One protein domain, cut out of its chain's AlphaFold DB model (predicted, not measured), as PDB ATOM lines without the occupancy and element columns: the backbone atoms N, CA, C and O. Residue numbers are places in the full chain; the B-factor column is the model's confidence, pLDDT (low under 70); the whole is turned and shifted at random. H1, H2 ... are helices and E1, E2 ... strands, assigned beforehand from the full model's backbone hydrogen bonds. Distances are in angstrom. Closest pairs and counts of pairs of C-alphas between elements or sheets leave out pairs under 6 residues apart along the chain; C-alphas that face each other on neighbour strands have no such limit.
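This is residues 76 to 114 and 124 to 144 of the 149 residues of the protein "protein SRG1-like" of Vigna radiata var. radiata (UniProt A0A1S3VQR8). A tiny two-stranded sheet, E1 and E2, sits among loops, with the short helix H2 near E1; helix H1 leads away as an arm, its residues 76 to 83 standing free. The 60 printed residues run H1, H2, E1, E2, a mixed class with under half, 26, in named elements; the sheet is antiparallel. The whole is only just compact, close to loose: radius of gyration of the C-alphas 12.1 A, spans 36 by 28 by 22 A.

E1 is residues 108 to 110, 6.3 A; E2 is 125 to 127, 6.2 A, ending at C-alpha 127 (-47.930, -32.720, -10.969). H1, residues 76 to 90, runs 20.8 A from C-alpha 76 (-46.724, -18.727, 6.983). H2 is 93 to 97, 6.1 A.

E1 and E2 are antiparallel at 150 degrees; N 108 and O 127, 2.7 A, are within hydrogen-bond range. The closest C-alphas of H2 and E1, Lys 96 and Phe 109, are 7.4 A apart. H1 and H2 are close but not clearly touching, closest C-alphas Leu 88 and Lys 96, 7.9 A. H1 is apart from both strands. In H1 and H2 every O i to N i+4 pair is within hydrogen-bond range.

The farthest C-alphas, Lys 76 and Gly 114, are 36.5 A apart. Residues 115 to 123 are not printed; C-alphas 114 and 124 are 13.4 A apart. Of the links printed whole, none is long. Residues 111 to 114 have pLDDT under 70.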
ATOM      1  N   LYS A  76     -47.939 -19.099   7.719       97.44
ATOM      2  CA  LYS A  76     -46.724 -18.727   6.983       97.44
ATOM      3  C   LYS A  76     -46.324 -19.796   5.958       97.44
ATOM      4  O   LYS A  76     -45.965 -19.458   4.840       97.44
ATOM      5  N   LEU A  77     -46.414 -21.083   6.311       97.81
ATOM      6  CA  LEU A  77     -46.096 -22.173   5.382       97.81
ATOM      7  C   LEU A  77     -47.088 -22.209   4.212       97.81
ATOM      8  O   LEU A  77     -46.675 -22.380   3.070       97.81
ATOM      9  N   VAL A  78     -48.383 -22.016   4.477       97.56
ATOM     10  CA  VAL A  78     -49.412 -21.948   3.424       97.56
ATOM     11  C   VAL A  78     -49.141 -20.784   2.465       97.56
ATOM     12  O   VAL A  78     -49.246 -20.948   1.250       97.56
ATOM     13  N   GLU A  79     -48.771 -19.616   2.990       98.00
ATOM     14  CA  GLU A  79     -48.396 -18.444   2.191       98.00
ATOM     15  C   GLU A  79     -47.114 -18.674   1.385       98.00
ATOM     16  O   GLU A  79     -47.062 -18.329   0.204       98.00
ATOM     17  N   ASP A  80     -46.103 -19.300   1.990       97.94
ATOM     18  CA  ASP A  80     -44.844 -19.648   1.328       97.94
ATOM     19  C   ASP A  80     -45.080 -20.639   0.169       97.94
ATOM     20  O   ASP A  80     -44.529 -20.448  -0.915       97.94
ATOM     21  N   VAL A  81     -45.963 -21.632   0.344       97.44
ATOM     22  CA  VAL A  81     -46.355 -22.578  -0.719       97.44
ATOM     23  C   VAL A  81     -47.112 -21.876  -1.847       97.44
ATOM     24  O   VAL A  81     -46.810 -22.115  -3.015       97.44
ATOM     25  N   LYS A  82     -48.069 -20.991  -1.530       97.88
ATOM     26  CA  LYS A  82     -48.801 -20.209  -2.546       97.88
ATOM     27  C   LYS A  82     -47.850 -19.360  -3.385       97.88
ATOM     28  O   LYS A  82     -47.930 -19.388  -4.611       97.88
ATOM     29  N   ARG A  83     -46.934 -18.646  -2.725       98.12
ATOM     30  CA  ARG A  83     -45.943 -17.795  -3.389       98.12
ATOM     31  C   ARG A  83     -44.983 -18.614  -4.248       98.12
ATOM     32  O   ARG A  83     -44.788 -18.279  -5.409       98.12
ATOM     33  N   GLY A  84     -44.437 -19.708  -3.717       97.62
ATOM     34  CA  GLY A  84     -43.517 -20.558  -4.471       97.62
ATOM     35  C   GLY A  84     -44.179 -21.240  -5.674       97.62
ATOM     36  O   GLY A  84     -43.570 -21.321  -6.739       97.62
ATOM     37  N   ALA A  85     -45.452 -21.636  -5.562       96.88
ATOM     38  CA  ALA A  85     -46.225 -22.115  -6.704       96.88
ATOM     39  C   ALA A  85     -46.400 -21.008  -7.759       96.88
ATOM     40  O   ALA A  85     -46.117 -21.228  -8.934       96.88
ATOM     41  N   GLU A  86     -46.801 -19.801  -7.360       97.19
ATOM     42  CA  GLU A  86     -46.932 -18.665  -8.278       97.19
ATOM     43  C   GLU A  86     -45.611 -18.344  -9.000       97.19
ATOM     44  O   GLU A  86     -45.591 -18.176 -10.221       97.19
ATOM     45  N   GLU A  87     -44.496 -18.310  -8.270       97.31
ATOM     46  CA  GLU A  87     -43.150 -18.100  -8.815       97.31
ATOM     47  C   GLU A  87     -42.755 -19.207  -9.803       97.31
ATOM     48  O   GLU A  87     -42.267 -18.906 -10.897       97.31
ATOM     49  N   LEU A  88     -43.047 -20.473  -9.485       96.44
ATOM     50  CA  LEU A  88     -42.818 -21.612 -10.377       96.44
ATOM     51  C   LEU A  88     -43.571 -21.444 -11.708       96.44
ATOM     52  O   LEU A  88     -42.999 -21.604 -12.790       96.44
ATOM     53  N   PHE A  89     -44.850 -21.064 -11.651       95.69
ATOM     54  CA  PHE A  89     -45.667 -20.823 -12.844       95.69
ATOM     55  C   PHE A  89     -45.294 -19.529 -13.585       95.69
ATOM     56  O   PHE A  89     -45.657 -19.384 -14.754       95.69
ATOM     57  N   LYS A  90     -44.519 -18.621 -12.983       96.19
ATOM     58  CA  LYS A  90     -43.955 -17.428 -13.641       96.19
ATOM     59  C   LYS A  90     -42.577 -17.650 -14.265       96.19
ATOM     60  O   LYS A  90     -42.124 -16.783 -15.008       96.19
ATOM     61  N   LEU A  91     -41.935 -18.800 -14.033       96.50
ATOM     62  CA  LEU A  91     -40.621 -19.096 -14.608       96.50
ATOM     63  C   LEU A  91     -40.591 -18.918 -16.142       96.50
ATOM     64  O   LEU A  91     -41.582 -19.229 -16.824       96.50
ATOM     65  N   PRO A  92     -39.451 -18.479 -16.709       96.19
ATOM     66  CA  PRO A  92     -39.235 -18.483 -18.151       96.19
ATOM     67  C   PRO A  92     -39.424 -19.882 -18.743       96.19
ATOM     68  O   PRO A  92     -39.184 -20.891 -18.078       96.19
ATOM     69  N   MET A  93     -39.819 -19.953 -20.016       93.12
ATOM     70  CA  MET A  93     -40.122 -21.233 -20.662       93.12
ATOM     71  C   MET A  93     -38.930 -22.204 -20.646       93.12
ATOM     72  O   MET A  93     -39.125 -23.395 -20.429       93.12
ATOM     73  N   GLU A  94     -37.700 -21.707 -20.801       94.38
ATOM     74  CA  GLU A  94     -36.492 -22.548 -20.764       94.38
ATOM     75  C   GLU A  94     -36.256 -23.214 -19.402       94.38
ATOM     76  O   GLU A  94     -35.843 -24.370 -19.343       94.38
ATOM     77  N   GLU A  95     -36.588 -22.532 -18.303       94.69
ATOM     78  CA  GLU A  95     -36.518 -23.117 -16.959       94.69
ATOM     79  C   GLU A  95     -37.668 -24.103 -16.729       94.69
ATOM     80  O   GLU A  95     -37.452 -25.205 -16.227       94.69
ATOM     81  N   LYS A  96     -38.885 -23.771 -17.190       93.88
ATOM     82  CA  LYS A  96     -40.036 -24.685 -17.109       93.88
ATOM     83  C   LYS A  96     -39.814 -25.983 -17.877       93.88
ATOM     84  O   LYS A  96     -40.240 -27.026 -17.395       93.88
ATOM     85  N   LYS A  97     -39.130 -25.957 -19.027       92.44
ATOM     86  CA  LYS A  97     -38.817 -27.162 -19.821       92.44
ATOM     87  C   LYS A  97     -38.009 -28.202 -19.040       92.44
ATOM     88  O   LYS A  97     -38.192 -29.394 -19.266       92.44
ATOM     89  N   LYS A  98     -37.164 -27.786 -18.087       94.56
ATOM     90  CA  LYS A  98     -36.431 -28.712 -17.195       94.56
ATOM     91  C   LYS A  98     -37.371 -29.511 -16.286       94.56
ATOM     92  O   LYS A  98     -37.002 -30.563 -15.776       94.56
ATOM     93  N   LEU A  99     -38.584 -29.004 -16.100       95.06
ATOM     94  CA  LEU A  99     -39.633 -29.555 -15.258       95.06
ATOM     95  C   LEU A  99     -40.778 -30.174 -16.077       95.06
ATOM     96  O   LEU A  99     -41.822 -30.466 -15.505       95.06
ATOM     97  N   TRP A 100     -40.632 -30.344 -17.395       92.50
ATOM     98  CA  TRP A 100     -41.662 -30.953 -18.244       92.50
ATOM     99  C   TRP A 100     -41.765 -32.464 -18.055       92.50
ATOM    100  O   TRP A 100     -40.771 -33.144 -17.778       92.50
ATOM    101  N   GLN A 101     -42.976 -32.975 -18.281       91.38
ATOM    102  CA  GLN A 101     -43.226 -34.405 -18.423       91.38
ATOM    103  C   GLN A 101     -42.337 -35.008 -19.516       91.38
ATOM    104  O   GLN A 101     -42.149 -34.434 -20.595       91.38
ATOM    105  N   LYS A 102     -41.798 -36.195 -19.237       88.19
ATOM    106  CA  LYS A 102     -41.081 -37.016 -20.220       88.19
ATOM    107  C   LYS A 102     -42.034 -38.031 -20.856       88.19
ATOM    108  O   LYS A 102     -43.033 -38.389 -20.241       88.19
ATOM    109  N   PRO A 103     -41.740 -38.543 -22.064       85.25
ATOM    110  CA  PRO A 103     -42.544 -39.606 -22.661       85.25
ATOM    111  C   PRO A 103     -42.680 -40.809 -21.716       85.25
ATOM    112  O   PRO A 103     -41.675 -41.378 -21.294       85.25
ATOM    113  N   GLY A 104     -43.919 -41.185 -21.391       84.06
ATOM    114  CA  GLY A 104     -44.228 -42.276 -20.458       84.06
ATOM    115  C   GLY A 104     -44.251 -41.885 -18.974       84.06
ATOM    116  O   GLY A 104     -44.586 -42.730 -18.150       84.06
ATOM    117  N   ASP A 105     -43.937 -40.632 -18.637       84.50
ATOM    118  CA  ASP A 105     -44.025 -40.070 -17.287       84.50
ATOM    119  C   ASP A 105     -45.243 -39.135 -17.183       84.50
ATOM    120  O   ASP A 105     -45.584 -38.431 -18.133       84.50
ATOM    121  N   MET A 106     -45.906 -39.135 -16.028       87.12
ATOM    122  CA  MET A 106     -47.043 -38.257 -15.736       87.12
ATOM    123  C   MET A 106     -46.645 -37.076 -14.839       87.12
ATOM    124  O   MET A 106     -47.432 -36.143 -14.673       87.12
ATOM    125  N   GLU A 107     -45.441 -37.086 -14.262       93.56
ATOM    126  CA  GLU A 107     -44.943 -36.013 -13.406       93.56
ATOM    127  C   GLU A 107     -44.271 -34.885 -14.206       93.56
ATOM    128  O   GLU A 107     -43.575 -35.115 -15.192       93.56
ATOM    129  N   GLY A 108     -44.440 -33.649 -13.745       94.31
ATOM    130  CA  GLY A 108     -43.912 -32.432 -14.344       94.31
ATOM    131  C   GLY A 108     -45.006 -31.502 -14.864       94.31
ATOM    132  O   GLY A 108     -46.194 -31.669 -14.585       94.31
ATOM    133  N   PHE A 109     -44.584 -30.487 -15.616       92.25
ATOM    134  CA  PHE A 109     -45.465 -29.629 -16.394       92.25
ATOM    135  C   PHE A 109     -45.948 -30.378 -17.631       92.25
ATOM    136  O   PHE A 109     -45.137 -30.871 -18.420       92.25
ATOM    137  N   GLY A 110     -47.259 -30.408 -17.822       80.50
ATOM    138  CA  GLY A 110     -47.887 -31.003 -18.992       80.50
ATOM    139  C   GLY A 110     -49.401 -31.051 -18.845       80.50
ATOM    140  O   GLY A 110     -49.940 -30.944 -17.742       80.50
ATOM    141  N   GLY A 111     -50.091 -31.152 -19.976       66.19
ATOM    142  CA  GLY A 111     -51.519 -31.444 -19.994       66.19
ATOM    143  C   GLY A 111     -51.736 -32.936 -19.797       66.19
ATOM    144  O   GLY A 111     -50.901 -33.745 -20.206       66.19
ATOM    145  N   THR A 112     -52.860 -33.307 -19.190       55.47
ATOM    146  CA  THR A 112     -53.357 -34.684 -19.198       55.47
ATOM    147  C   THR A 112     -53.214 -35.227 -20.617       55.47
ATOM    148  O   THR A 112     -53.602 -34.541 -21.564       55.47
ATOM    149  N   LEU A 113     -52.633 -36.421 -20.776       52.41
ATOM    150  CA  LEU A 113     -52.606 -37.171 -22.034       52.41
ATOM    151  C   LEU A 113     -54.054 -37.496 -22.442       52.41
ATOM    152  O   LEU A 113     -54.528 -38.618 -22.294       52.41
ATOM    153  N   GLY A 114     -54.790 -36.481 -22.883       47.81
ATOM    154  CA  GLY A 114     -56.103 -36.609 -23.469       47.81
ATOM    155  C   GLY A 114     -55.934 -37.265 -24.825       47.81
ATOM    156  O   GLY A 114     -55.020 -36.934 -25.586       47.81
ATOM    157  N   HIS A 124     -52.971 -25.161 -17.014       84.81
ATOM    158  CA  HIS A 124     -51.629 -25.730 -17.006       84.81
ATOM    159  C   HIS A 124     -51.408 -26.416 -15.664       84.81
ATOM    160  O   HIS A 124     -51.589 -25.797 -14.617       84.81
ATOM    161  N   VAL A 125     -51.008 -27.685 -15.702       90.25
ATOM    162  CA  VAL A 125     -50.816 -28.506 -14.506       90.25
ATOM    163  C   VAL A 125     -49.329 -28.762 -14.300       90.25
ATOM    164  O   VAL A 125     -48.585 -28.991 -15.253       90.25
ATOM    165  N   PHE A 126     -48.910 -28.711 -13.038       94.12
ATOM    166  CA  PHE A 126     -47.643 -29.253 -12.570       94.12
ATOM    167  C   PHE A 126     -47.961 -30.324 -11.529       94.12
ATOM    168  O   PHE A 126     -48.538 -30.014 -10.486       94.12
ATOM    169  N   TYR A 127     -47.632 -31.576 -11.830       93.62
ATOM    170  CA  TYR A 127     -47.930 -32.720 -10.969       93.62
ATOM    171  C   TYR A 127     -46.636 -33.401 -10.529       93.62
ATOM    172  O   TYR A 127     -45.776 -33.657 -11.360       93.62
ATOM    173  N   ILE A 128     -46.488 -33.705  -9.240       95.00
ATOM    174  CA  ILE A 128     -45.344 -34.461  -8.714       95.00
ATOM    175  C   ILE A 128     -45.790 -35.393  -7.592       95.00
ATOM    176  O   ILE A 128     -46.690 -35.070  -6.811       95.00
ATOM    177  N   LEU A 129     -45.108 -36.523  -7.465       95.19
ATOM    178  CA  LEU A 129     -45.236 -37.430  -6.340       95.19
ATOM    179  C   LEU A 129     -44.290 -36.987  -5.217       95.19
ATOM    180  O   LEU A 129     -43.067 -36.956  -5.362       95.19
ATOM    181  N   THR A 130     -44.853 -36.642  -4.060       95.56
ATOM    182  CA  THR A 130     -44.075 -36.129  -2.918       95.56
ATOM    183  C   THR A 130     -43.707 -37.204  -1.900       95.56
ATOM    184  O   THR A 130     -42.706 -37.050  -1.185       95.56
ATOM    185  N   LEU A 131     -44.479 -38.291  -1.830       95.94
ATOM    186  CA  LEU A 131     -44.284 -39.407  -0.907       95.94
ATOM    187  C   LEU A 131     -44.612 -40.757  -1.571       95.94
ATOM    188  O   LEU A 131     -45.509 -40.811  -2.409       95.94
ATOM    189  N   PRO A 132     -43.956 -41.852  -1.136       96.31
ATOM    190  CA  PRO A 132     -42.780 -41.881  -0.261       96.31
ATOM    191  C   PRO A 132     -41.535 -41.278  -0.935       96.31
ATOM    192  O   PRO A 132     -41.451 -41.168  -2.154       96.31
ATOM    193  N   THR A 133     -40.542 -40.875  -0.136       95.62
ATOM    194  CA  THR A 133     -39.385 -40.091  -0.615       95.62
ATOM    195  C   THR A 133     -38.547 -40.791  -1.686       95.62
ATOM    196  O   THR A 133     -37.987 -40.112  -2.540       95.62
ATOM    197  N   HIS A 134     -38.476 -42.124  -1.675       94.81
ATOM    198  CA  HIS A 134     -37.717 -42.907  -2.656       94.81
ATOM    199  C   HIS A 134     -38.387 -42.989  -4.037       94.81
ATOM    200  O   HIS A 134     -37.724 -43.371  -4.995       94.81
ATOM    201  N   LEU A 135     -39.674 -42.631  -4.145       94.88
ATOM    202  CA  LEU A 135     -40.383 -42.535  -5.425       94.88
ATOM    203  C   LEU A 135     -40.354 -41.121  -6.015       94.88
ATOM    204  O   LEU A 135     -40.884 -40.904  -7.097       94.88
ATOM    205  N   ARG A 136     -39.740 -40.152  -5.326       95.75
ATOM    206  CA  ARG A 136     -39.603 -38.791  -5.846       95.75
ATOM    207  C   ARG A 136     -38.801 -38.803  -7.136       95.75
ATOM    208  O   ARG A 136     -37.678 -39.311  -7.172       95.75
ATOM    209  N   ASN A 137     -39.352 -38.176  -8.166       94.25
ATOM    210  CA  ASN A 137     -38.720 -38.103  -9.469       94.25
ATOM    211  C   ASN A 137     -37.352 -37.402  -9.391       94.25
ATOM    212  O   ASN A 137     -37.255 -36.190  -9.164       94.25
ATOM    213  N   GLN A 138     -36.285 -38.177  -9.593       92.38
ATOM    214  CA  GLN A 138     -34.900 -37.715  -9.452       92.38
ATOM    215  C   GLN A 138     -34.518 -36.646 -10.479       92.38
ATOM    216  O   GLN A 138     -33.561 -35.908 -10.265       92.38
ATOM    217  N   HIS A 139     -35.254 -36.550 -11.587       91.56
ATOM    218  CA  HIS A 139     -35.044 -35.514 -12.587       91.56
ATOM    219  C   HIS A 139     -35.768 -34.213 -12.227       91.56
ATOM    220  O   HIS A 139     -35.222 -33.138 -12.449       91.56
ATOM    221  N   LEU A 140     -36.979 -34.284 -11.671       95.38
ATOM    222  CA  LEU A 140     -37.772 -33.085 -11.387       95.38
ATOM    223  C   LEU A 140     -37.332 -32.405 -10.097       95.38
ATOM    224  O   LEU A 140     -37.083 -31.202 -10.107       95.38
ATOM    225  N   PHE A 141     -37.192 -33.163  -9.004       95.44
ATOM    226  CA  PHE A 141     -36.940 -32.587  -7.683       95.44
ATOM    227  C   PHE A 141     -35.725 -31.652  -7.664       95.44
ATOM    228  O   PHE A 141     -35.900 -30.524  -7.227       95.44
ATOM    229  N   PRO A 142     -34.532 -32.008  -8.178       95.00
ATOM    230  CA  PRO A 142     -33.381 -31.097  -8.173       95.00
ATOM    231  C   PRO A 142     -33.582 -29.786  -8.948       95.00
ATOM    232  O   PRO A 142     -32.882 -28.818  -8.669       95.00
ATOM    233  N   ASN A 143     -34.519 -29.750  -9.902       95.75
ATOM    234  CA  ASN A 143     -34.805 -28.584 -10.740       95.75
ATOM    235  C   ASN A 143     -35.914 -27.682 -10.171       95.75
ATOM    236  O   ASN A 143     -36.159 -26.608 -10.720       95.75
ATOM    237  N   ILE A 144     -36.591 -28.083  -9.087       96.19
ATOM    238  CA  ILE A 144     -37.560 -27.213  -8.410       96.19
ATOM    239  C   ILE A 144     -36.777 -26.088  -7.704       96.19
ATOM    240  O   ILE A 144     -35.872 -26.388  -6.914       96.19
TER     241      ILE A 144